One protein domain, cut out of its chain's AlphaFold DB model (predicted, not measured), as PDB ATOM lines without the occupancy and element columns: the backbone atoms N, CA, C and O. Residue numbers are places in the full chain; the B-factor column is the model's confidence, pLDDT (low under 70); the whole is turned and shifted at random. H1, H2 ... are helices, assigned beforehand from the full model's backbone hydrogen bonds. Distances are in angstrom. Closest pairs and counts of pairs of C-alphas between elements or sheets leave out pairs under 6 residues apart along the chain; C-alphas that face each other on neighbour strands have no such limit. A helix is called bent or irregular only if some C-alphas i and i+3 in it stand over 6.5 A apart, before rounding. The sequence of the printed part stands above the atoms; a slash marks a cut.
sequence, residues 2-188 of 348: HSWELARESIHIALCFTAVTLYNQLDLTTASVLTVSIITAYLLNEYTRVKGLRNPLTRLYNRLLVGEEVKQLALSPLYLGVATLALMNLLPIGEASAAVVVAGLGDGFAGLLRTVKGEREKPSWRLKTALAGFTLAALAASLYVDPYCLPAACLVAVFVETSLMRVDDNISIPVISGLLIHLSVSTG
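AT A GLANCE: This is residues 2 to 188 of the 348 residues of the protein "acidPPc domain-containing protein" of Candidatus Bathyarchaeota archaeon (UniProt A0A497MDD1). Find the longest helix, H1, and beside it H6, the middle of a bundle of seven long helices round which H1, H5, H7, H8 and H9 pack, while H2 runs along H5. The seven go up and down, each against the one before, and short H3 and H4 lie near the end where H2 finishes. The printed part has 187 residues, nine named helices, H1 to H9, and no named strand: all helix. It is compact, with a radius of gyration of the C-alphas of 16.5 A, and only just flat, spanning 53 by 44 by 24 A.

IN THESE COORDINATES: Find C-alpha 2 at (49.933, 46.352, 60.448); from there H1 runs 34.8 A to residue 25. Next come H2, residues 28 to 50, 32.6 A; H3, 56 to 61; H4, 67 to 70; H5, 76 to 90; H6, 93 to 115, 32.2 A; H7, 123 to 141; and H8, 147 to 162, irregular, with C-alphas 149 and 152 7.0 A apart. H9, 169 to 187, ends at C-alpha 187, (22.718, 31.115, 28.683).

HOW THE PARTS SIT: H1 touches the hub, H6, opposite ways at a shallow tilt of 8 degrees; look at C-alphas Ile 13 and Gly 104, their closest, 5.1 A apart. H6 and H7 form a hairpin, closest at C-alphas Gly 106 and Phe 134, 4.3 A. H8 and H9 form another, closest at C-alphas Ala 153 and Ser 177, 4.5 A. H2 touches H5, closest at C-alphas Ile 39 and Gly 81, 6.6 A. H3 touches H2 with residues 45 to 49 of H2 alone, closest at C-alphas Arg 49 and Thr 58, 5.9 A; H4 touches no helix. Every O i to N i+4 pair is within hydrogen-bond range in H1, H2, H3, H5, H6 and H7, against 9 of 12 in H8 and 14 of 15 in H9; H4 is too short for one.

THE WHOLE: The C-alphas of Arg 54 and Gly 188, the two farthest apart, are 53.5 A apart. The printed part has no cut and no long link; pLDDT is under 70 at residues 2 to 3, 116 to 121 and 164 to 167.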
ATOM      1  N   HIS A   2      50.004  46.149  61.911       60.72
ATOM      2  CA  HIS A   2      49.933  46.352  60.448       60.72
ATOM      3  C   HIS A   2      50.674  45.315  59.574       60.72
ATOM      4  O   HIS A   2      50.185  44.935  58.518       60.72
ATOM      5  N   SER A   3      51.847  44.834  60.007       68.62
ATOM      6  CA  SER A   3      52.667  43.899  59.219       68.62
ATOM      7  C   SER A   3      52.040  42.510  59.058       68.62
ATOM      8  O   SER A   3      52.269  41.851  58.051       68.62
ATOM      9  N   TRP A   4      51.262  42.055  60.046       77.56
ATOM     10  CA  TRP A   4      50.665  40.716  60.039       77.56
ATOM     11  C   TRP A   4      49.345  40.671  59.274       77.56
ATOM     12  O   TRP A   4      49.056  39.665  58.640       77.56
ATOM     13  N   GLU A   5      48.593  41.773  59.260       75.75
ATOM     14  CA  GLU A   5      47.423  41.919  58.388       75.75
ATOM     15  C   GLU A   5      47.847  41.909  56.918       75.75
ATOM     16  O   GLU A   5      47.301  41.151  56.127       75.75
ATOM     17  N   LEU A   6      48.901  42.656  56.568       80.06
ATOM     18  CA  LEU A   6      49.462  42.626  55.216       80.06
ATOM     19  C   LEU A   6      49.932  41.217  54.821       80.06
ATOM     20  O   LEU A   6      49.675  40.774  53.702       80.06
ATOM     21  N   ALA A   7      50.583  40.491  55.738       84.25
ATOM     22  CA  ALA A   7      50.974  39.102  55.504       84.25
ATOM     23  C   ALA A   7      49.760  38.180  55.292       84.25
ATOM     24  O   ALA A   7      49.787  37.355  54.383       84.25
ATOM     25  N   ARG A   8      48.693  38.333  56.087       82.81
ATOM     26  CA  ARG A   8      47.455  37.547  55.968       82.81
ATOM     27  C   ARG A   8      46.799  37.738  54.601       82.81
ATOM     28  O   ARG A   8      46.563  36.746  53.921       82.81
ATOM     29  N   GLU A   9      46.580  38.981  54.178       84.38
ATOM     30  CA  GLU A   9      45.962  39.262  52.874       84.38
ATOM     31  C   GLU A   9      46.838  38.789  51.705       84.38
ATOM     32  O   GLU A   9      46.347  38.234  50.725       84.38
ATOM     33  N   SER A  10      48.165  38.922  51.825       85.31
ATOM     34  CA  SER A  10      49.097  38.409  50.808       85.31
ATOM     35  C   SER A  10      49.021  36.885  50.681       85.31
ATOM     36  O   SER A  10      49.038  36.357  49.571       85.31
ATOM     37  N   ILE A  11      48.929  36.174  51.811       85.06
ATOM     38  CA  ILE A  11      48.768  34.714  51.833       85.06
ATOM     39  C   ILE A  11      47.425  34.319  51.217       85.06
ATOM     40  O   ILE A  11      47.384  33.372  50.437       85.06
ATOM     41  N   HIS A  12      46.347  35.044  51.521       84.38
ATOM     42  CA  HIS A  12      45.023  34.794  50.953       84.38
ATOM     43  C   HIS A  12      45.040  34.875  49.415       84.38
ATOM     44  O   HIS A  12      44.643  33.922  48.739       84.38
ATOM     45  N   ILE A  13      45.607  35.953  48.858       89.50
ATOM     46  CA  ILE A  13      45.776  36.116  47.404       89.50
ATOM     47  C   ILE A  13      46.641  34.981  46.831       89.50
ATOM     48  O   ILE A  13      46.271  34.352  45.838       89.50
ATOM     49  N   ALA A  14      47.779  34.682  47.466       89.81
ATOM     50  CA  ALA A  14      48.702  33.647  47.000       89.81
ATOM     51  C   ALA A  14      48.071  32.245  46.993       89.81
ATOM     52  O   ALA A  14      48.298  31.478  46.055       89.81
ATOM     53  N   LEU A  15      47.261  31.910  48.001       87.81
ATOM     54  CA  LEU A  15      46.549  30.633  48.080       87.81
ATOM     55  C   LEU A  15      45.549  30.475  46.933       87.81
ATOM     56  O   LEU A  15      45.498  29.404  46.331       87.81
ATOM     57  N   CYS A  16      44.820  31.535  46.581       90.88
ATOM     58  CA  CYS A  16      43.870  31.499  45.470       90.88
ATOM     59  C   CYS A  16      44.577  31.246  44.133       90.88
ATOM     60  O   CYS A  16      44.199  30.333  43.401       90.88
ATOM     61  N   PHE A  17      45.666  31.968  43.846       92.06
ATOM     62  CA  PHE A  17      46.464  31.717  42.639       92.06
ATOM     63  C   PHE A  17      47.129  30.338  42.639       92.06
ATOM     64  O   PHE A  17      47.217  29.701  41.588       92.06
ATOM     65  N   THR A  18      47.568  29.850  43.801       92.38
ATOM     66  CA  THR A  18      48.137  28.501  43.933       92.38
ATOM     67  C   THR A  18      47.090  27.445  43.606       92.38
ATOM     68  O   THR A  18      47.361  26.559  42.800       92.38
ATOM     69  N   ALA A  19      45.884  27.561  44.169       92.25
ATOM     70  CA  ALA A  19      44.789  26.644  43.882       92.25
ATOM     71  C   ALA A  19      44.453  26.647  42.387       92.25
ATOM     72  O   ALA A  19      44.480  25.599  41.751       92.25
ATOM     73  N   VAL A  20      44.246  27.823  41.797       95.06
ATOM     74  CA  VAL A  20      43.971  27.956  40.359       95.06
ATOM     75  C   VAL A  20      45.080  27.324  39.515       95.06
ATOM     76  O   VAL A  20      44.795  26.575  38.583       95.06
ATOM     77  N   THR A  21      46.347  27.553  39.862       94.75
ATOM     78  CA  THR A  21      47.484  26.958  39.144       94.75
ATOM     79  C   THR A  21      47.478  25.433  39.244       94.75
ATOM     80  O   THR A  21      47.675  24.766  38.232       94.75
ATOM     81  N   LEU A  22      47.206  24.870  40.426       94.94
ATOM     82  CA  LEU A  22      47.138  23.419  40.623       94.94
ATOM     83  C   LEU A  22      46.088  22.772  39.712       94.94
ATOM     84  O   LEU A  22      46.414  21.814  39.018       94.94
ATOM     85  N   TYR A  23      44.866  23.313  39.660       96.50
ATOM     86  CA  TYR A  23      43.785  22.750  38.835       96.50
ATOM     87  C   TYR A  23      43.969  22.970  37.327       96.50
ATOM     88  O   TYR A  23      43.400  22.222  36.540       96.50
ATOM     89  N   ASN A  24      44.751  23.969  36.908       95.00
ATOM     90  CA  ASN A  24      45.048  24.192  35.488       95.00
ATOM     91  C   ASN A  24      46.251  23.375  34.982       95.00
ATOM     92  O   ASN A  24      46.408  23.220  33.774       95.00
ATOM     93  N   GLN A  25      47.124  22.891  35.873       96.25
ATOM     94  CA  GLN A  25      48.359  22.179  35.505       96.25
ATOM     95  C   GLN A  25      48.299  20.671  35.772       96.25
ATOM     96  O   GLN A  25      49.058  19.913  35.170       96.25
ATOM     97  N   LEU A  26      47.436  20.234  36.687       95.88
ATOM     98  CA  LEU A  26      47.273  18.833  37.065       95.88
ATOM     99  C   LEU A  26      45.906  18.320  36.615       95.88
ATOM    100  O   LEU A  26      44.988  19.096  36.359       95.88
ATOM    101  N   ASP A  27      45.752  16.999  36.556       96.19
ATOM    102  CA  ASP A  27      44.429  16.414  36.381       96.19
ATOM    103  C   ASP A  27      43.536  16.700  37.602       96.19
ATOM    104  O   ASP A  27      44.009  16.855  38.735       96.19
ATOM    105  N   LEU A  28      42.221  16.744  37.365       94.94
ATOM    106  CA  LEU A  28      41.222  17.109  38.371       94.94
ATOM    107  C   LEU A  28      41.313  16.248  39.640       94.94
ATOM    108  O   LEU A  28      41.132  16.765  40.745       94.94
ATOM    109  N   THR A  29      41.608  14.953  39.499       96.62
ATOM    110  CA  THR A  29      41.676  14.025  40.634       96.62
ATOM    111  C   THR A  29      42.877  14.360  41.505       96.62
ATOM    112  O   THR A  29      42.723  14.571  42.709       96.62
ATOM    113  N   THR A  30      44.060  14.482  40.900       97.12
ATOM    114  CA  THR A  30      45.290  14.840  41.615       97.12
ATOM    115  C   THR A  30      45.163  16.209  42.286       97.12
ATOM    116  O   THR A  30      45.465  16.339  43.476       97.12
ATOM    117  N   ALA A  31      44.655  17.223  41.577       96.94
ATOM    118  CA  ALA A  31      44.444  18.560  42.135       96.94
ATOM    119  C   ALA A  31      43.458  18.554  43.320       96.94
ATOM    120  O   ALA A  31      43.711  19.191  44.351       96.94
ATOM    121  N   SER A  32      42.371  17.784  43.220       96.38
ATOM    122  CA  SER A  32      41.374  17.643  44.289       96.38
ATOM    123  C   SER A  32      41.940  16.932  45.514       96.38
ATOM    124  O   SER A  32      41.763  17.412  46.634       96.38
ATOM    125  N   VAL A  33      42.688  15.840  45.327       97.00
ATOM    126  CA  VAL A  33      43.351  15.116  46.425       97.00
ATOM    127  C   VAL A  33      44.352  16.015  47.149       97.00
ATOM    128  O   VAL A  33      44.367  16.045  48.382       97.00
ATOM    129  N   LEU A  34      45.154  16.792  46.415       96.06
ATOM    130  CA  LEU A  34      46.080  17.756  47.014       96.06
ATOM    131  C   LEU A  34      45.337  18.843  47.794       96.06
ATOM    132  O   LEU A  34      45.713  19.152  48.923       96.06
ATOM    133  N   THR A  35      44.245  19.376  47.241       94.75
ATOM    134  CA  THR A  35      43.415  20.389  47.912       94.75
ATOM    135  C   THR A  35      42.816  19.849  49.212       94.75
ATOM    136  O   THR A  35      42.944  20.480  50.262       94.75
ATOM    137  N   VAL A  36      42.233  18.645  49.187       95.94
ATOM    138  CA  VAL A  36      41.712  17.960  50.384       95.94
ATOM    139  C   VAL A  36      42.825  17.697  51.397       95.94
ATOM    140  O   VAL A  36      42.623  17.889  52.597       95.94
ATOM    141  N   SER A  37      44.016  17.312  50.937       95.31
ATOM    142  CA  SER A  37      45.179  17.090  51.803       95.31
ATOM    143  C   SER A  37      45.620  18.380  52.500       95.31
ATOM    144  O   SER A  37      45.885  18.360  53.700       95.31
ATOM    145  N   ILE A  38      45.634  19.512  51.789       93.19
ATOM    146  CA  ILE A  38      45.946  20.835  52.350       93.19
ATOM    147  C   ILE A  38      44.893  21.247  53.386       93.19
ATOM    148  O   ILE A  38      45.255  21.655  54.490       93.19
ATOM    149  N   ILE A  39      43.601  21.092  53.074       93.56
ATOM    150  CA  ILE A  39      42.503  21.379  54.013       93.56
ATOM    151  C   ILE A  39      42.613  20.495  55.262       93.56
ATOM    152  O   ILE A  39      42.476  20.974  56.387       93.56
ATOM    153  N   THR A  40      42.920  19.210  55.088       94.38
ATOM    154  CA  THR A  40      43.088  18.264  56.200       94.38
ATOM    155  C   THR A  40      44.290  18.638  57.064       94.38
ATOM    156  O   THR A  40      44.179  18.685  58.288       94.38
ATOM    157  N   ALA A  41      45.430  18.967  56.451       92.25
ATOM    158  CA  ALA A  41      46.616  19.433  57.165       92.25
ATOM    159  C   ALA A  41      46.339  20.730  57.944       92.25
ATOM    160  O   ALA A  41      46.772  20.866  59.092       92.25
ATOM    161  N   TYR A  42      45.570  21.652  57.358       91.19
ATOM    162  CA  TYR A  42      45.108  22.865  58.025       91.19
ATOM    163  C   TYR A  42      44.249  22.550  59.259       91.19
ATOM    164  O   TYR A  42      44.534  23.052  60.346       91.19
ATOM    165  N   LEU A  43      43.253  21.669  59.121       92.19
ATOM    166  CA  LEU A  43      42.383  21.251  60.224       92.19
ATOM    167  C   LEU A  43      43.156  20.554  61.347       92.19
ATOM    168  O   LEU A  43      42.901  20.815  62.522       92.19
ATOM    169  N   LEU A  44      44.127  19.703  61.009       91.69
ATOM    170  CA  LEU A  44      45.008  19.071  61.993       91.69
ATOM    171  C   LEU A  44      45.842  20.121  62.740       91.69
ATOM    172  O   LEU A  44      45.944  20.067  63.968       91.69
ATOM    173  N   ASN A  45      46.396  21.106  62.028       90.31
ATOM    174  CA  ASN A  45      47.117  22.212  62.650       90.31
ATOM    175  C   ASN A  45      46.202  23.021  63.587       90.31
ATOM    176  O   ASN A  45      46.576  23.255  64.739       90.31
ATOM    177  N   GLU A  46      44.989  23.360  63.151       89.94
ATOM    178  CA  GLU A  46      43.995  24.055  63.977       89.94
ATOM    179  C   GLU A  46      43.585  23.256  65.216       89.94
ATOM    180  O   GLU A  46      43.545  23.797  66.322       89.94
ATOM    181  N   TYR A  47      43.373  21.948  65.076       89.81
ATOM    182  CA  TYR A  47      43.086  21.066  66.203       89.81
ATOM    183  C   TYR A  47      44.217  21.089  67.240       89.81
ATOM    184  O   TYR A  47      43.969  21.275  68.435       89.81
ATOM    185  N   THR A  48      45.475  20.954  66.798       89.50
ATOM    186  CA  THR A  48      46.631  21.009  67.711       89.50
ATOM    187  C   THR A  48      46.759  22.370  68.393       89.50
ATOM    188  O   THR A  48      47.031  22.427  69.596       89.50
ATOM    189  N   ARG A  49      46.494  23.460  67.665       89.38
ATOM    190  CA  ARG A  49      46.512  24.827  68.191       89.38
ATOM    191  C   ARG A  49      45.470  25.023  69.291       89.38
ATOM    192  O   ARG A  49      45.830  25.488  70.370       89.38
ATOM    193  N   VAL A  50      44.214  24.645  69.045       87.31
ATOM    194  CA  VAL A  50      43.110  24.781  70.016       87.31
ATOM    195  C   VAL A  50      43.352  23.917  71.257       87.31
ATOM    196  O   VAL A  50      43.037  24.330  72.370       87.31
ATOM    197  N   LYS A  51      43.997  22.752  71.103       88.38
ATOM    198  CA  LYS A  51      44.450  21.913  72.229       88.38
ATOM    199  C   LYS A  51      45.642  22.492  73.006       88.38
ATOM    200  O   LYS A  51      46.068  21.891  73.989       88.38
ATOM    201  N   GLY A  52      46.192  23.631  72.590       85.25
ATOM    202  CA  GLY A  52      47.323  24.286  73.248       85.25
ATOM    203  C   GLY A  52      48.684  23.655  72.940       85.25
ATOM    204  O   GLY A  52      49.676  23.999  73.588       85.25
ATOM    205  N   LEU A  53      48.766  22.758  71.952       85.44
ATOM    206  CA  LEU A  53      50.021  22.131  71.544       85.44
ATOM    207  C   LEU A  53      50.885  23.137  70.767       85.44
ATOM    208  O   LEU A  53      50.478  23.725  69.761       85.44
ATOM    209  N   ARG A  54      52.116  23.347  71.242       80.00
ATOM    210  CA  ARG A  54      53.046  24.340  70.685       80.00
ATOM    211  C   ARG A  54      54.093  23.672  69.799       80.00
ATOM    212  O   ARG A  54      55.165  23.309  70.278       80.00
ATOM    213  N   ASN A  55      53.824  23.583  68.502       83.75
ATOM    214  CA  ASN A  55      54.812  23.203  67.493       83.75
ATOM    215  C   ASN A  55      55.282  24.459  66.707       83.75
ATOM    216  O   ASN A  55      54.726  25.547  66.890       83.75
ATOM    217  N   PRO A  56      56.352  24.379  65.893       84.56
ATOM    218  CA  PRO A  56      56.844  25.536  65.138       84.56
ATOM    219  C   PRO A  56      55.800  26.149  64.188       84.56
ATOM    220  O   PRO A  56      55.745  27.372  64.058       84.56
ATOM    221  N   LEU A  57      54.942  25.318  63.584       81.56
ATOM    222  CA  LEU A  57      53.886  25.747  62.662       81.56
ATOM    223  C   LEU A  57      52.786  26.526  63.389       81.56
ATOM    224  O   LEU A  57      52.440  27.626  62.961       81.56
ATOM    225  N   THR A  58      52.310  26.038  64.539       82.88
ATOM    226  CA  THR A  58      51.305  26.739  65.347       82.88
ATOM    227  C   THR A  58      51.845  28.063  65.874       82.88
ATOM    228  O   THR A  58      51.113  29.046  65.905       82.88
ATOM    229  N   ARG A  59      53.144  28.163  66.203       83.06
ATOM    230  CA  ARG A  59      53.764  29.452  66.579       83.06
ATOM    231  C   ARG A  59      53.759  30.473  65.446       83.06
ATOM    232  O   ARG A  59      53.550  31.652  65.721       83.06
ATOM    233  N   LEU A  60      54.033  30.045  64.214       81.81
ATOM    234  CA  LEU A  60      54.007  30.930  63.051       81.81
ATOM    235  C   LEU A  60      52.569  31.346  62.729       81.81
ATOM    236  O   LEU A  60      52.290  32.537  62.615       81.81
ATOM    237  N   TYR A  61      51.659  30.373  62.668       83.06
ATOM    238  CA  TYR A  61      50.253  30.593  62.349       83.06
ATOM    239  C   TYR A  61      49.541  31.476  63.383       83.06
ATOM    240  O   TYR A  61      48.800  32.379  63.011       83.06
ATOM    241  N   ASN A  62      49.850  31.328  64.678       83.62
ATOM    242  CA  ASN A  62      49.293  32.173  65.742       83.62
ATOM    243  C   ASN A  62      49.565  33.673  65.554       83.62
ATOM    244  O   ASN A  62      48.851  34.491  66.124       83.62
ATOM    245  N   ARG A  63      50.591  34.053  64.779       84.50
ATOM    246  CA  ARG A  63      50.877  35.462  64.470       84.50
ATOM    247  C   ARG A  63      49.922  36.053  63.428       84.50
ATOM    248  O   ARG A  63      49.870  37.272  63.309       84.50
ATOM    249  N   LEU A  64      49.209  35.207  62.681       82.25
ATOM    250  CA  LEU A  64      48.273  35.587  61.616       82.25
ATOM    251  C   LEU A  64      46.816  35.668  62.096       82.25
ATOM    252  O   LEU A  64      45.979  36.238  61.398       82.25
ATOM    253  N   LEU A  65      46.515  35.100  63.266       81.44
ATOM    254  CA  LEU A  65      45.166  35.064  63.831       81.44
ATOM    255  C   LEU A  65      44.725  36.435  64.340       81.44
ATOM    256  O   LEU A  65      45.511  37.167  64.949       81.44
ATOM    257  N   VAL A  66      43.446  36.757  64.137       75.88
ATOM    258  CA  VAL A  66      42.862  38.040  64.543       75.88
ATOM    259  C   VAL A  66      41.556  37.828  65.310       75.88
ATOM    260  O   VAL A  66      40.757  36.949  65.002       75.88
ATOM    261  N   GLY A  67      41.321  38.661  66.327       77.94
ATOM    262  CA  GLY A  67      40.040  38.716  67.034       77.94
ATOM    263  C   GLY A  67      39.664  37.394  67.706       77.94
ATOM    264  O   GLY A  67      40.440  36.835  68.484       77.94
ATOM    265  N   GLU A  68      38.454  36.911  67.429       72.50
ATOM    266  CA  GLU A  68      37.936  35.685  68.039       72.50
ATOM    267  C   GLU A  68      38.641  34.414  67.544       72.50
ATOM    268  O   GLU A  68      38.696  33.436  68.291       72.50
ATOM    269  N   GLU A  69      39.276  34.438  66.362       81.81
ATOM    270  CA  GLU A  69      40.048  33.311  65.800       81.81
ATOM    271  C   GLU A  69      41.194  32.863  66.729       81.81
ATOM    272  O   GLU A  69      41.652  31.722  66.692       81.81
ATOM    273  N   VAL A  70      41.662  33.751  67.613       80.12
ATOM    274  CA  VAL A  70      42.678  33.411  68.617       80.12
ATOM    275  C   VAL A  70      42.144  32.373  69.610       80.12
ATOM    276  O   VAL A  70      42.898  31.510  70.062       80.12
ATOM    277  N   LYS A  71      40.846  32.432  69.939       77.38
ATOM    278  CA  LYS A  71      40.203  31.603  70.971       77.38
ATOM    279  C   LYS A  71      39.397  30.436  70.403       77.38
ATOM    280  O   LYS A  71      39.263  29.428  71.088       77.38
ATOM    281  N   GLN A  72      38.881  30.562  69.183       84.94
ATOM    282  CA  GLN A  72      38.069  29.538  68.518       84.94
ATOM    283  C   GLN A  72      38.717  29.056  67.223       84.94
ATOM    284  O   GLN A  72      39.717  29.620  66.793       84.94
ATOM    285  N   LEU A  73      38.168  28.006  66.609       85.25
ATOM    286  CA  LEU A  73      38.624  27.531  65.301       85.25
ATOM    287  C   LEU A  73      38.524  28.659  64.268       85.25
ATOM    288  O   LEU A  73      37.475  29.291  64.137       85.25
ATOM    289  N   ALA A  74      39.604  28.901  63.531       86.75
ATOM    290  CA  ALA A  74      39.582  29.835  62.414       86.75
ATOM    291  C   ALA A  74      38.883  29.162  61.219       86.75
ATOM    292  O   ALA A  74      39.441  28.281  60.576       86.75
ATOM    293  N   LEU A  75      37.627  29.520  60.946       87.50
ATOM    294  CA  LEU A  75      36.833  28.846  59.908       87.50
ATOM    295  C   LEU A  75      36.975  29.483  58.521       87.50
ATOM    296  O   LEU A  75      36.813  28.789  57.522       87.50
ATOM    297  N   SER A  76      37.350  30.757  58.430       84.75
ATOM    298  CA  SER A  76      37.437  31.476  57.151       84.75
ATOM    299  C   SER A  76      38.371  30.812  56.117       84.75
ATOM    300  O   SER A  76      37.950  30.629  54.974       84.75
ATOM    301  N   PRO A  77      39.588  30.331  56.468       86.12
ATOM    302  CA  PRO A  77      40.432  29.612  55.504       86.12
ATOM    303  C   PRO A  77      39.838  28.268  55.058       86.12
ATOM    304  O   PRO A  77      40.036  27.851  53.918       86.12
ATOM    305  N   LEU A  78      39.096  27.595  55.946       89.94
ATOM    306  CA  LEU A  78      38.397  26.350  55.624       89.94
ATOM    307  C   LEU A  78      37.276  26.610  54.617       89.94
ATOM    308  O   LEU A  78      37.159  25.886  53.633       89.94
ATOM    309  N   TYR A  79      36.481  27.650  54.849       91.25
ATOM    310  CA  TYR A  79      35.395  28.064  53.970       91.25
ATOM    311  C   TYR A  79      35.870  28.355  52.549       91.25
ATOM    312  O   TYR A  79      35.315  27.797  51.603       91.25
ATOM    313  N   LEU A  80      36.956  29.120  52.405       89.81
ATOM    314  CA  LEU A  80      37.562  29.387  51.103       89.81
ATOM    315  C   LEU A  80      38.040  28.103  50.414       89.81
ATOM    316  O   LEU A  80      37.804  27.904  49.221       89.81
ATOM    317  N   GLY A  81      38.710  27.221  51.163       92.38
ATOM    318  CA  GLY A  81      39.219  25.954  50.640       92.38
ATOM    319  C   GLY A  81      38.101  25.026  50.163       92.38
ATOM    320  O   GLY A  81      38.194  24.460  49.076       92.38
ATOM    321  N   VAL A  82      37.022  24.910  50.940       93.75
ATOM    322  CA  VAL A  82      35.846  24.101  50.586       93.75
ATOM    323  C   VAL A  82      35.109  24.698  49.391       93.75
ATOM    324  O   VAL A  82      34.773  23.955  48.470       93.75
ATOM    325  N   ALA A  83      34.898  26.018  49.358       94.00
ATOM    326  CA  ALA A  83      34.282  26.689  48.214       94.00
ATOM    327  C   ALA A  83      35.111  26.484  46.936       94.00
ATOM    328  O   ALA A  83      34.561  26.129  45.897       94.00
ATOM    329  N   THR A  84      36.437  26.617  47.027       94.19
ATOM    330  CA  THR A  84      37.365  26.364  45.916       94.19
ATOM    331  C   THR A  84      37.275  24.922  45.425       94.19
ATOM    332  O   THR A  84      37.098  24.694  44.231       94.19
ATOM    333  N   LEU A  85      37.351  23.943  46.333       96.06
ATOM    334  CA  LEU A  85      37.237  22.523  45.997       96.06
ATOM    335  C   LEU A  85      35.901  22.217  45.306       96.06
ATOM    336  O   LEU A  85      35.886  21.531  44.285       96.06
ATOM    337  N   ALA A  86      34.798  22.741  45.846       96.31
ATOM    338  CA  ALA A  86      33.468  22.547  45.287       96.31
ATOM    339  C   ALA A  86      33.363  23.148  43.879       96.31
ATOM    340  O   ALA A  86      32.985  22.445  42.948       96.31
ATOM    341  N   LEU A  87      33.750  24.412  43.695       97.00
ATOM    342  CA  LEU A  87      33.672  25.085  42.395       97.00
ATOM    343  C   LEU A  87      34.514  24.384  41.332       97.00
ATOM    344  O   LEU A  87      34.018  24.146  40.237       97.00
ATOM    345  N   MET A  88      35.748  24.002  41.665       96.31
ATOM    346  CA  MET A  88      36.656  23.333  40.729       96.31
ATOM    347  C   MET A  88      36.168  21.943  40.295       96.31
ATOM    348  O   MET A  88      36.552  21.473  39.229       96.31
ATOM    349  N   ASN A  89      35.328  21.286  41.101       96.31
ATOM    350  CA  ASN A  89      34.736  19.987  40.765       96.31
ATOM    351  C   ASN A  89      33.351  20.096  40.107       96.31
ATOM    352  O   ASN A  89      32.911  19.138  39.475       96.31
ATOM    353  N   LEU A  90      32.650  21.222  40.272       96.94
ATOM    354  CA  LEU A  90      31.275  21.401  39.792       96.94
ATOM    355  C   LEU A  90      31.172  22.239  38.516       96.94
ATOM    356  O   LEU A  90      30.221  22.059  37.758       96.94
ATOM    357  N   LEU A  91      32.108  23.158  38.285       97.25
ATOM    358  CA  LEU A  91      32.093  24.073  37.147       97.25
ATOM    359  C   LEU A  91      33.253  23.781  36.186       97.25
ATOM    360  O   LEU A  91      34.275  23.224  36.597       97.25
ATOM    361  N   PRO A  92      33.146  24.199  34.911       97.38
ATOM    362  CA  PRO A  92      34.283  24.220  33.999       97.38
ATOM    363  C   PRO A  92      35.489  24.940  34.617       97.38
ATOM    364  O   PRO A  92      35.346  26.002  35.224       97.38
ATOM    365  N   ILE A  93      36.692  24.379  34.431       96.25
ATOM    366  CA  ILE A  93      37.921  24.833  35.114       96.25
ATOM    367  C   ILE A  93      38.176  26.334  34.908       96.25
ATOM    368  O   ILE A  93      38.575  27.009  35.854       96.25
ATOM    369  N   GLY A  94      37.913  26.877  33.713       96.69
ATOM    370  CA  GLY A  94      38.052  28.313  33.442       96.69
ATOM    371  C   GLY A  94      37.107  29.174  34.289       96.69
ATOM    372  O   GLY A  94      37.539  30.124  34.939       96.69
ATOM    373  N   GLU A  95      35.833  28.793  34.367       97.75
ATOM    374  CA  GLU A  95      34.806  29.499  35.143       97.75
ATOM    375  C   GLU A  95      35.072  29.417  36.649       97.75
ATOM    376  O   GLU A  95      35.030  30.434  37.348       97.75
ATOM    377  N   ALA A  96      35.432  28.227  37.144       97.44
ATOM    378  CA  ALA A  96      35.837  28.024  38.534       97.44
ATOM    379  C   ALA A  96      37.091  28.841  38.883       97.44
ATOM    380  O   ALA A  96      37.149  29.485  39.932       97.44
ATOM    381  N   SER A  97      38.083  28.862  37.986       97.25
ATOM    382  CA  SER A  97      39.315  29.634  38.164       97.25
ATOM    383  C   SER A  97      39.033  31.131  38.246       97.25
ATOM    384  O   SER A  97      39.517  31.796  39.160       97.25
ATOM    385  N   ALA A  98      38.197  31.651  37.345       97.50
ATOM    386  CA  ALA A  98      37.765  33.042  37.374       97.50
ATOM    387  C   ALA A  98      37.059  33.389  38.694       97.50
ATOM    388  O   ALA A  98      37.395  34.395  39.313       97.50
ATOM    389  N   ALA A  99      36.148  32.539  39.173       97.31
ATOM    390  CA  ALA A  99      35.436  32.750  40.434       97.31
ATOM    391  C   ALA A  99      36.369  32.798  41.657       97.31
ATOM    392  O   ALA A  99      36.228  33.669  42.519       97.31
ATOM    393  N   VAL A 100      37.353  31.895  41.712       96.31
ATOM    394  CA  VAL A 100      38.358  31.852  42.787       96.31
ATOM    395  C   VAL A 100      39.275  33.076  42.737       96.31
ATOM    396  O   VAL A 100      39.587  33.642  43.782       96.31
ATOM    397  N   VAL A 101      39.661  33.542  41.545       96.25
ATOM    398  CA  VAL A 101      40.424  34.793  41.391       96.25
ATOM    399  C   VAL A 101      39.596  36.008  41.801       96.25
ATOM    400  O   VAL A 101      40.121  36.882  42.490       96.25
ATOM    401  N   VAL A 102      38.311  36.060  41.432       96.00
ATOM    402  CA  VAL A 102      37.396  37.135  41.846       96.00
ATOM    403  C   VAL A 102      37.330  37.223  43.367       96.00
ATOM    404  O   VAL A 102      37.528  38.309  43.905       96.00
ATOM    405  N   ALA A 103      37.126  36.099  44.057       93.69
ATOM    406  CA  ALA A 103      37.106  36.063  45.517       93.69
ATOM    407  C   ALA A 103      38.462  36.455  46.122       93.69
ATOM    408  O   ALA A 103      38.548  37.423  46.872       93.69
ATOM    409  N   GLY A 104      39.524  35.751  45.732       92.44
ATOM    410  CA  GLY A 104      40.841  35.876  46.345       92.44
ATOM    411  C   GLY A 104      41.526  37.214  46.118       92.44
ATOM    412  O   GLY A 104      42.060  37.824  47.044       92.44
ATOM    413  N   LEU A 105      41.551  37.670  44.864       93.62
ATOM    414  CA  LEU A 105      42.188  38.935  44.517       93.62
ATOM    415  C   LEU A 105      41.283  40.121  44.851       93.62
ATOM    416  O   LEU A 105      41.788  41.154  45.282       93.62
ATOM    417  N   GLY A 106      39.968  39.980  44.664       92.06
ATOM    418  CA  GLY A 106      39.003  41.042  44.929       92.06
ATOM    419  C   GLY A 106      38.962  41.426  46.401       92.06
ATOM    420  O   GLY A 106      39.270  42.577  46.731       92.06
ATOM    421  N   ASP A 107      38.649  40.464  47.273       87.56
ATOM    422  CA  ASP A 107      38.597  40.706  48.716       87.56
ATOM    423  C   ASP A 107      39.994  40.971  49.286       87.56
ATOM    424  O   ASP A 107      40.213  42.017  49.897       87.56
ATOM    425  N   GLY A 108      40.987  40.131  48.975       87.69
ATOM    426  CA  GLY A 108      42.347  40.309  49.492       87.69
ATOM    427  C   GLY A 108      42.949  41.682  49.156       87.69
ATOM    428  O   GLY A 108      43.543  42.344  50.012       87.69
ATOM    429  N   PHE A 109      42.757  42.185  47.928       88.62
ATOM    430  CA  PHE A 109      43.235  43.524  47.567       88.62
ATOM    431  C   PHE A 109      42.409  44.638  48.223       88.62
ATOM    432  O   PHE A 109      42.974  45.643  48.667       88.62
ATOM    433  N   ALA A 110      41.088  44.474  48.346       88.50
ATOM    434  CA  ALA A 110      40.256  45.404  49.106       88.50
ATOM    435  C   ALA A 110      40.677  45.451  50.591       88.50
ATOM    436  O   ALA A 110      40.788  46.537  51.167       88.50
ATOM    437  N   GLY A 111      40.986  44.301  51.198       83.94
ATOM    438  CA  GLY A 111      41.596  44.130  52.519       83.94
ATOM    439  C   GLY A 111      42.904  44.901  52.660       83.94
ATOM    440  O   GLY A 111      43.023  45.766  53.535       83.94
ATOM    441  N   LEU A 112      43.848  44.702  51.735       84.69
ATOM    442  CA  LEU A 112      45.115  45.441  51.703       84.69
ATOM    443  C   LEU A 112      44.900  46.958  51.677       84.69
ATOM    444  O   LEU A 112      45.504  47.677  52.474       84.69
ATOM    445  N   LEU A 113      43.999  47.464  50.834       83.44
ATOM    446  CA  LEU A 113      43.696  48.897  50.770       83.44
ATOM    447  C   LEU A 113      43.055  49.430  52.061       83.44
ATOM    448  O   LEU A 113      43.305  50.573  52.458       83.44
ATOM    449  N   ARG A 114      42.269  48.601  52.759       81.50
ATOM    450  CA  ARG A 114      41.721  48.919  54.088       81.50
ATOM    451  C   ARG A 114      42.806  48.966  55.162       81.50
ATOM    452  O   ARG A 114      42.636  49.690  56.146       81.50
ATOM    453  N   THR A 115      43.931  48.265  54.994       75.81
ATOM    454  CA  THR A 115      45.044  48.386  55.946       75.81
ATOM    455  C   THR A 115      45.654  49.781  55.912       75.81
ATOM    456  O   THR A 115      45.789  50.391  56.966       75.81
ATOM    457  N   VAL A 116      45.863  50.352  54.722       69.88
ATOM    458  CA  VAL A 116      46.574  51.625  54.495       69.88
ATOM    459  C   VAL A 116      45.915  52.841  55.175       69.88
ATOM    460  O   VAL A 116      46.565  53.872  55.364       69.88
ATOM    461  N   LYS A 117      44.641  52.761  55.588       65.12
ATOM    462  CA  LYS A 117      43.914  53.896  56.175       65.12
ATOM    463  C   LYS A 117      43.031  53.477  57.351       65.12
ATOM    464  O   LYS A 117      42.203  52.585  57.226       65.12
ATOM    465  N   GLY A 118      43.122  54.202  58.470       56.78
ATOM    466  CA  GLY A 118      42.324  53.976  59.689       56.78
ATOM    467  C   GLY A 118      40.815  54.254  59.568       56.78
ATOM    468  O   GLY A 118      40.150  54.427  60.578       56.78
ATOM    469  N   GLU A 119      40.262  54.320  58.352       57.94
ATOM    470  CA  GLU A 119      38.837  54.574  58.075       57.94
ATOM    471  C   GLU A 119      38.053  53.278  57.781       57.94
ATOM    472  O   GLU A 119      37.015  53.322  57.120       57.94
ATOM    473  N   ARG A 120      38.547  52.126  58.264       60.22
ATOM    474  CA  ARG A 120      38.077  50.754  57.956       60.22
ATOM    475  C   ARG A 120      36.567  50.526  58.092       60.22
ATOM    476  O   ARG A 120      36.014  49.637  57.447       60.22
ATOM    477  N   GLU A 121      35.905  51.319  58.923       61.59
ATOM    478  CA  GLU A 121      34.503  51.120  59.287       61.59
ATOM    479  C   GLU A 121      33.532  52.034  58.536       61.59
ATOM    480  O   GLU A 121      32.325  51.812  58.591       61.59
ATOM    481  N   LYS A 122      34.012  53.040  57.790       76.62
ATOM    482  CA  LYS A 122      33.103  53.909  57.027       76.62
ATOM    483  C   LYS A 122      32.537  53.138  55.823       76.62
ATOM    484  O   LYS A 122      33.329  52.699  54.986       76.62
ATOM    485  N   PRO A 123      31.203  53.050  55.645       77.88
ATOM    486  CA  PRO A 123      30.602  52.344  54.507       77.88
ATOM    487  C   PRO A 123      31.103  52.854  53.149       77.88
ATOM    488  O   PRO A 123      31.406  52.079  52.245       77.88
ATOM    489  N   SER A 124      31.293  54.171  53.032       82.94
ATOM    490  CA  SER A 124      31.838  54.799  51.825       82.94
ATOM    491  C   SER A 124      33.285  54.397  51.535       82.94
ATOM    492  O   SER A 124      33.687  54.393  50.376       82.94
ATOM    493  N   TRP A 125      34.074  54.061  52.558       84.19
ATOM    494  CA  TRP A 125      35.438  53.576  52.383       84.19
ATOM    495  C   TRP A 125      35.465  52.126  51.911       84.19
ATOM    496  O   TRP A 125      36.168  51.829  50.951       84.19
ATOM    497  N   ARG A 126      34.636  51.259  52.510       84.19
ATOM    498  CA  ARG A 126      34.493  49.858  52.081       84.19
ATOM    499  C   ARG A 126      34.090  49.747  50.614       84.19
ATOM    500  O   ARG A 126      34.712  48.998  49.871       84.19
ATOM    501  N   LEU A 127      33.132  50.563  50.172       89.25
ATOM    502  CA  LEU A 127      32.730  50.601  48.764       89.25
ATOM    503  C   LEU A 127      33.880  50.998  47.834       89.25
ATOM    504  O   LEU A 127      34.076  50.385  46.790       89.25
ATOM    505  N   LYS A 128      34.673  52.002  48.218       89.50
ATOM    506  CA  LYS A 128      35.823  52.465  47.429       89.50
ATOM    507  C   LYS A 128      36.898  51.386  47.288       89.50
ATOM    508  O   LYS A 128      37.424  51.206  46.194       89.50
ATOM    509  N   THR A 129      37.224  50.686  48.375       89.31
ATOM    510  CA  THR A 129      38.225  49.611  48.359       89.31
ATOM    511  C   THR A 129      37.722  48.375  47.622       89.31
ATOM    512  O   THR A 129      38.489  47.795  46.860       89.31
ATOM    513  N   ALA A 130      36.439  48.025  47.775       91.56
ATOM    514  CA  ALA A 130      35.811  46.926  47.048       91.56
ATOM    515  C   ALA A 130      35.808  47.192  45.535       91.56
ATOM    516  O   ALA A 130      36.293  46.366  44.771       91.56
ATOM    517  N   LEU A 131      35.360  48.372  45.088       92.69
ATOM    518  CA  LEU A 131      35.379  48.728  43.662       92.69
ATOM    519  C   LEU A 131      36.790  48.633  43.063       92.69
ATOM    520  O   LEU A 131      36.955  48.089  41.973       92.69
ATOM    521  N   ALA A 132      37.815  49.112  43.774       91.06
ATOM    522  CA  ALA A 132      39.199  49.000  43.321       91.06
ATOM    523  C   ALA A 132      39.679  47.536  43.249       91.06
ATOM    524  O   ALA A 132      40.237  47.129  42.230       91.06
ATOM    525  N   GLY A 133      39.432  46.746  44.301       92.25
ATOM    526  CA  GLY A 133      39.812  45.332  44.373       92.25
ATOM    527  C   GLY A 133      39.144  44.485  43.300       92.25
ATOM    528  O   GLY A 133      39.827  43.809  42.538       92.25
ATOM    529  N   PHE A 134      37.825  44.590  43.154       94.56
ATOM    530  CA  PHE A 134      37.080  43.800  42.174       94.56
ATOM    531  C   PHE A 134      37.305  44.240  40.726       94.56
ATOM    532  O   PHE A 134      37.150  43.425  39.823       94.56
ATOM    533  N   THR A 135      37.755  45.474  40.480       91.69
ATOM    534  CA  THR A 135      38.230  45.875  39.142       91.69
ATOM    535  C   THR A 135      39.532  45.164  38.786       91.69
ATOM    536  O   THR A 135      39.671  44.640  37.683       91.69
ATOM    537  N   LEU A 136      40.480  45.105  39.727       91.81
ATOM    538  CA  LEU A 136      41.715  44.346  39.545       91.81
ATOM    539  C   LEU A 136      41.427  42.843  39.406       91.81
ATOM    540  O   LEU A 136      42.036  42.172  38.575       91.81
ATOM    541  N   ALA A 137      40.468  42.332  40.178       94.75
ATOM    542  CA  ALA A 137      40.039  40.944  40.113       94.75
ATOM    543  C   ALA A 137      39.368  40.600  38.778       94.75
ATOM    544  O   ALA A 137      39.686  39.561  38.216       94.75
ATOM    545  N   ALA A 138      38.522  41.477  38.225       94.25
ATOM    546  CA  ALA A 138      37.939  41.300  36.894       94.25
ATOM    547  C   ALA A 138      39.021  41.230  35.807       94.25
ATOM    548  O   ALA A 138      38.979  40.366  34.937       94.25
ATOM    549  N   LEU A 139      40.030  42.103  35.884       91.19
ATOM    550  CA  LEU A 139      41.176  42.041  34.981       91.19
ATOM    551  C   LEU A 139      41.902  40.695  35.116       91.19
ATOM    552  O   LEU A 139      42.074  39.997  34.130       91.19
ATOM    553  N   ALA A 140      42.270  40.260  36.319       92.94
ATOM    554  CA  ALA A 140      42.958  38.976  36.482       92.94
ATOM    555  C   ALA A 140      42.088  37.761  36.096       92.94
ATOM    556  O   ALA A 140      42.590  36.796  35.526       92.94
ATOM    557  N   ALA A 141      40.787  37.798  36.380       95.88
ATOM    558  CA  ALA A 141      39.858  36.712  36.085       95.88
ATOM    559  C   ALA A 141      39.598  36.552  34.580       95.88
ATOM    560  O   ALA A 141      39.309  35.440  34.135       95.88
ATOM    561  N   SER A 142      39.785  37.606  33.774       94.00
ATOM    562  CA  SER A 142      39.669  37.497  32.316       94.00
ATOM    563  C   SER A 142      40.733  36.601  31.685       94.00
ATOM    564  O   SER A 142      40.618  36.267  30.513       94.00
ATOM    565  N   LEU A 143      41.767  36.199  32.437       92.31
ATOM    566  CA  LEU A 143      42.719  35.172  32.010       92.31
ATOM    567  C   LEU A 143      42.061  33.797  31.799       92.31
ATOM    568  O   LEU A 143      42.635  32.963  31.104       92.31
ATOM    569  N   TYR A 144      40.890  33.561  32.398       94.94
ATOM    570  CA  TYR A 144      40.260  32.240  32.460       94.94
ATOM    571  C   TYR A 144      38.894  32.166  31.769       94.94
ATOM    572  O   TYR A 144      38.471  31.076  31.391       94.94
ATOM    573  N   VAL A 145      38.210  33.300  31.600       95.44
ATOM    574  CA  VAL A 145      36.896  33.399  30.946       95.44
ATOM    575  C   VAL A 145      36.809  34.650  30.083       95.44
ATOM    576  O   VAL A 145      37.587  35.590  30.259       95.44
ATOM    577  N   ASP A 146      35.831  34.681  29.178       92.69
ATOM    578  CA  ASP A 146      35.518  35.888  28.419       92.69
ATOM    579  C   ASP A 146      35.199  37.059  29.389       92.69
ATOM    580  O   ASP A 146      34.410  36.891  30.329       92.69
ATOM    581  N   PRO A 147      35.803  38.252  29.198       92.25
ATOM    582  CA  PRO A 147      35.529  39.444  29.998       92.25
ATOM    583  C   PRO A 147      34.060  39.787  30.168       92.25
ATOM    584  O   PRO A 147      33.709  40.369  31.190       92.25
ATOM    585  N   TYR A 148      33.207  39.466  29.194       92.62
ATOM    586  CA  TYR A 148      31.784  39.787  29.244       92.62
ATOM    587  C   TYR A 148      31.023  38.960  30.297       92.62
ATOM    588  O   TYR A 148      29.939  39.367  30.708       92.62
ATOM    589  N   CYS A 149      31.616  37.888  30.838       94.38
ATOM    590  CA  CYS A 149      31.049  37.115  31.952       94.38
ATOM    591  C   CYS A 149      31.252  37.773  33.330       94.38
ATOM    592  O   CYS A 149      30.571  37.439  34.301       94.38
ATOM    593  N   LEU A 150      32.217  38.686  33.452       95.44
ATOM    594  CA  LEU A 150      32.711  39.184  34.739       95.44
ATOM    595  C   LEU A 150      31.944  40.370  35.353       95.44
ATOM    596  O   LEU A 150      31.906  40.442  36.583       95.44
ATOM    597  N   PRO A 151      31.317  41.299  34.595       91.75
ATOM    598  CA  PRO A 151      30.701  42.487  35.176       91.75
ATOM    599  C   PRO A 151      29.645  42.161  36.233       91.75
ATOM    600  O   PRO A 151      29.683  42.723  37.325       91.75
ATOM    601  N   ALA A 152      28.738  41.223  35.942       92.25
ATOM    602  CA  ALA A 152      27.692  40.826  36.882       92.25
ATOM    603  C   ALA A 152      28.284  40.188  38.147       92.25
ATOM    604  O   ALA A 152      27.926  40.579  39.258       92.25
ATOM    605  N   ALA A 153      29.237  39.266  37.983       95.12
ATOM    606  CA  ALA A 153      29.910  38.598  39.090       95.12
ATOM    607  C   ALA A 153      30.644  39.592  40.004       95.12
ATOM    608  O   ALA A 153      30.422  39.602  41.214       95.12
ATOM    609  N   CYS A 154      31.451  40.494  39.439       95.06
ATOM    610  CA  CYS A 154      32.208  41.476  40.214       95.06
ATOM    611  C   CYS A 154      31.316  42.535  40.875       95.06
ATOM    612  O   CYS A 154      31.599  42.942  41.999       95.06
ATOM    613  N   LEU A 155      30.227  42.972  40.231       92.06
ATOM    614  CA  LEU A 155      29.278  43.907  40.846       92.06
ATOM    615  C   LEU A 155      28.552  43.276  42.037       92.06
ATOM    616  O   LEU A 155      28.396  43.924  43.075       92.06
ATOM    617  N   VAL A 156      28.144  42.011  41.916       91.81
ATOM    618  CA  VAL A 156      27.529  41.280  43.029       91.81
ATOM    619  C   VAL A 156      28.549  41.007  44.129       91.81
ATOM    620  O   VAL A 156      28.216  41.164  45.297       91.81
ATOM    621  N   ALA A 157      29.801  40.701  43.793       92.88
ATOM    622  CA  ALA A 157      30.864  40.552  44.782       92.88
ATOM    623  C   ALA A 157      31.123  41.855  45.562       92.88
ATOM    624  O   ALA A 157      31.193  41.826  46.788       92.88
ATOM    625  N   VAL A 158      31.148  43.013  44.886       92.81
ATOM    626  CA  VAL A 158      31.194  44.333  45.546       92.81
ATOM    627  C   VAL A 158      29.985  44.526  46.458       92.81
ATOM    628  O   VAL A 158      30.130  45.032  47.572       92.81
ATOM    629  N   PHE A 159      28.788  44.136  46.014       90.31
ATOM    630  CA  PHE A 159      27.588  44.221  46.840       90.31
ATOM    631  C   PHE A 159      27.695  43.336  48.086       90.31
ATOM    632  O   PHE A 159      27.444  43.830  49.178       90.31
ATOM    633  N   VAL A 160      28.114  42.076  47.951       89.44
ATOM    634  CA  VAL A 160      28.307  41.143  49.073       89.44
ATOM    635  C   VAL A 160      29.332  41.702  50.062       89.44
ATOM    636  O   VAL A 160      28.999  41.848  51.236       89.44
ATOM    637  N   GLU A 161      30.503  42.125  49.580       87.75
ATOM    638  CA  GLU A 161      31.594  42.694  50.392       87.75
ATOM    639  C   GLU A 161      31.182  43.970  51.145       87.75
ATOM    640  O   GLU A 161      31.612  44.247  52.268       87.75
ATOM    641  N   THR A 162      30.338  44.794  50.525       87.12
ATOM    642  CA  THR A 162      29.849  46.031  51.154       87.12
ATOM    643  C   THR A 162      28.580  45.845  51.970       87.12
ATOM    644  O   THR A 162      28.229  46.737  52.751       87.12
ATOM    645  N   SER A 163      27.889  44.717  51.810       79.25
ATOM    646  CA  SER A 163      26.655  44.439  52.525       79.25
ATOM    647  C   SER A 163      26.919  44.247  54.019       79.25
ATOM    648  O   SER A 163      27.978  43.803  54.455       79.25
ATOM    649  N   LEU A 164      25.917  44.572  54.835       61.88
ATOM    650  CA  LEU A 164      25.913  44.246  56.266       61.88
ATOM    651  C   LEU A 164      25.486  42.788  56.523       61.88
ATOM    652  O   LEU A 164      25.257  42.411  57.675       61.88
ATOM    653  N   MET A 165      25.298  41.984  55.468       57.19
ATOM    654  CA  MET A 165      24.844  40.605  55.610       57.19
ATOM    655  C   MET A 165      25.962  39.762  56.225       57.19
ATOM    656  O   MET A 165      27.111  39.832  55.815       57.19
ATOM    657  N   ARG A 166      25.618  38.956  57.234       59.00
ATOM    658  CA  ARG A 166      26.565  38.133  58.009       59.00
ATOM    659  C   ARG A 166      26.956  36.821  57.315       59.00
ATOM    660  O   ARG A 166      27.266  35.851  58.003       59.00
ATOM    661  N   VAL A 167      26.855  36.741  55.992       69.69
ATOM    662  CA  VAL A 167      27.298  35.534  55.286       69.69
ATOM    663  C   VAL A 167      28.795  35.668  55.055       69.69
ATOM    664  O   VAL A 167      29.250  36.730  54.646       69.69
ATOM    665  N   ASP A 168      29.551  34.617  55.363       82.81
ATOM    666  CA  ASP A 168      31.003  34.629  55.207       82.81
ATOM    667  C   ASP A 168      31.361  34.867  53.729       82.81
ATOM    668  O   ASP A 168      30.874  34.171  52.824       82.81
ATOM    669  N   ASP A 169      32.158  35.901  53.488       82.44
ATOM    670  CA  ASP A 169      32.623  36.342  52.174       82.44
ATOM    671  C   ASP A 169      33.428  35.247  51.460       82.44
ATOM    672  O   ASP A 169      33.265  35.059  50.250       82.44
ATOM    673  N   ASN A 170      34.169  34.429  52.215       88.88
ATOM    674  CA  ASN A 170      34.972  33.317  51.702       88.88
ATOM    675  C   ASN A 170      34.142  32.159  51.131       88.88
ATOM    676  O   ASN A 170      34.692  31.307  50.434       88.88
ATOM    677  N   ILE A 171      32.832  32.108  51.402       89.94
ATOM    678  CA  ILE A 171      31.895  31.200  50.718       89.94
ATOM    679  C   ILE A 171      31.088  31.974  49.683       89.94
ATOM    680  O   ILE A 171      30.982  31.565  48.528       89.94
ATOM    681  N   SER A 172      30.503  33.093  50.104       91.44
ATOM    682  CA  SER A 172      29.488  33.806  49.331       91.44
ATOM    683  C   SER A 172      30.045  34.344  48.022       91.44
ATOM    684  O   SER A 172      29.449  34.134  46.971       91.44
ATOM    685  N   ILE A 173      31.199  35.011  48.071       92.94
ATOM    686  CA  ILE A 173      31.798  35.635  46.891       92.94
ATOM    687  C   ILE A 173      32.194  34.590  45.845       92.94
ATOM    688  O   ILE A 173      31.717  34.722  44.714       92.94
ATOM    689  N   PRO A 174      32.996  33.549  46.153       94.25
ATOM    690  CA  PRO A 174      33.388  32.577  45.136       94.25
ATOM    691  C   PRO A 174      32.182  31.798  44.596       94.25
ATOM    692  O   PRO A 174      32.077  31.620  43.384       94.25
ATOM    693  N   VAL A 175      31.234  31.386  45.449       94.38
ATOM    694  CA  VAL A 175      30.065  30.603  45.008       94.38
ATOM    695  C   VAL A 175      29.131  31.426  44.124       94.38
ATOM    696  O   VAL A 175      28.769  30.979  43.036       94.38
ATOM    697  N   ILE A 176      28.755  32.634  44.552       94.69
ATOM    698  CA  ILE A 176      27.834  33.486  43.787       94.69
ATOM    699  C   ILE A 176      28.503  33.967  42.497       94.69
ATOM    700  O   ILE A 176      27.876  33.931  41.440       94.69
ATOM    701  N   SER A 177      29.780  34.361  42.553       95.88
ATOM    702  CA  SER A 177      30.523  34.778  41.357       95.88
ATOM    703  C   SER A 177      30.653  33.631  40.358       95.88
ATOM    704  O   SER A 177      30.399  33.836  39.176       95.88
ATOM    705  N   GLY A 178      30.982  32.420  40.819       96.88
ATOM    706  CA  GLY A 178      31.076  31.238  39.962       96.88
ATOM    707  C   GLY A 178      29.749  30.871  39.314       96.88
ATOM    708  O   GLY A 178      29.707  30.636  38.111       96.88
ATOM    709  N   LEU A 179      28.650  30.916  40.071       96.56
ATOM    710  CA  LEU A 179      27.319  30.680  39.517       96.56
ATOM    711  C   LEU A 179      26.942  31.731  38.466       96.56
ATOM    712  O   LEU A 179      26.408  31.376  37.422       96.56
ATOM    713  N   LEU A 180      27.220  33.014  38.711       97.19
ATOM    714  CA  LEU A 180      26.921  34.083  37.752       97.19
ATOM    715  C   LEU A 180      27.754  33.965  36.475       97.19
ATOM    716  O   LEU A 180      27.213  34.156  35.388       97.19
ATOM    717  N   ILE A 181      29.037  33.615  36.594       98.00
ATOM    718  CA  ILE A 181      29.901  33.346  35.440       98.00
ATOM    719  C   ILE A 181      29.347  32.155  34.647       98.00
ATOM    720  O   ILE A 181      29.150  32.272  33.438       98.00
ATOM    721  N   HIS A 182      29.013  31.054  35.323       97.75
ATOM    722  CA  HIS A 182      28.463  29.862  34.680       97.75
ATOM    723  C   HIS A 182      27.124  30.125  33.990       97.75
ATOM    724  O   HIS A 182      26.904  29.708  32.854       97.75
ATOM    725  N   LEU A 183      26.217  30.851  34.648       96.88
ATOM    726  CA  LEU A 183      24.944  31.262  34.059       96.88
ATOM    727  C   LEU A 183      25.163  32.164  32.849       96.88
ATOM    728  O   LEU A 183      24.472  32.001  31.847       96.88
ATOM    729  N   SER A 184      26.131  33.079  32.914       96.38
ATOM    730  CA  SER A 184      26.459  33.953  31.792       96.38
ATOM    731  C   SER A 184      26.833  33.139  30.554       96.38
ATOM    732  O   SER A 184      26.211  33.323  29.511       96.38
ATOM    733  N   VAL A 185      27.769  32.196  30.706       96.12
ATOM    734  CA  VAL A 185      28.257  31.330  29.619       96.12
ATOM    735  C   VAL A 185      27.165  30.375  29.127       96.12
ATOM    736  O   VAL A 185      26.900  30.279  27.933       96.12
ATOM    737  N   SER A 186      26.490  29.671  30.040       95.94
ATOM    738  CA  SER A 186      25.502  28.639  29.684       95.94
ATOM    739  C   SER A 186      24.240  29.194  29.019       95.94
ATOM    740  O   SER A 186      23.607  28.494  28.230       95.94
ATOM    741  N   THR A 187      23.873  30.446  29.307       96.50
ATOM    742  CA  THR A 187      22.718  31.115  28.683       96.50
ATOM    743  C   THR A 187      23.085  31.925  27.437       96.50
ATOM    744  O   THR A 187      22.183  32.386  26.736       96.50
ATOM    745  N   GLY A 188      24.380  32.105  27.146       94.56
ATOM    746  CA  GLY A 188      24.866  32.983  26.076       94.56
ATOM    747  C   GLY A 188      24.647  34.475  26.358       94.56
ATOM    748  O   GLY A 188      24.570  35.285  25.430       94.56
TER     749      GLY A 188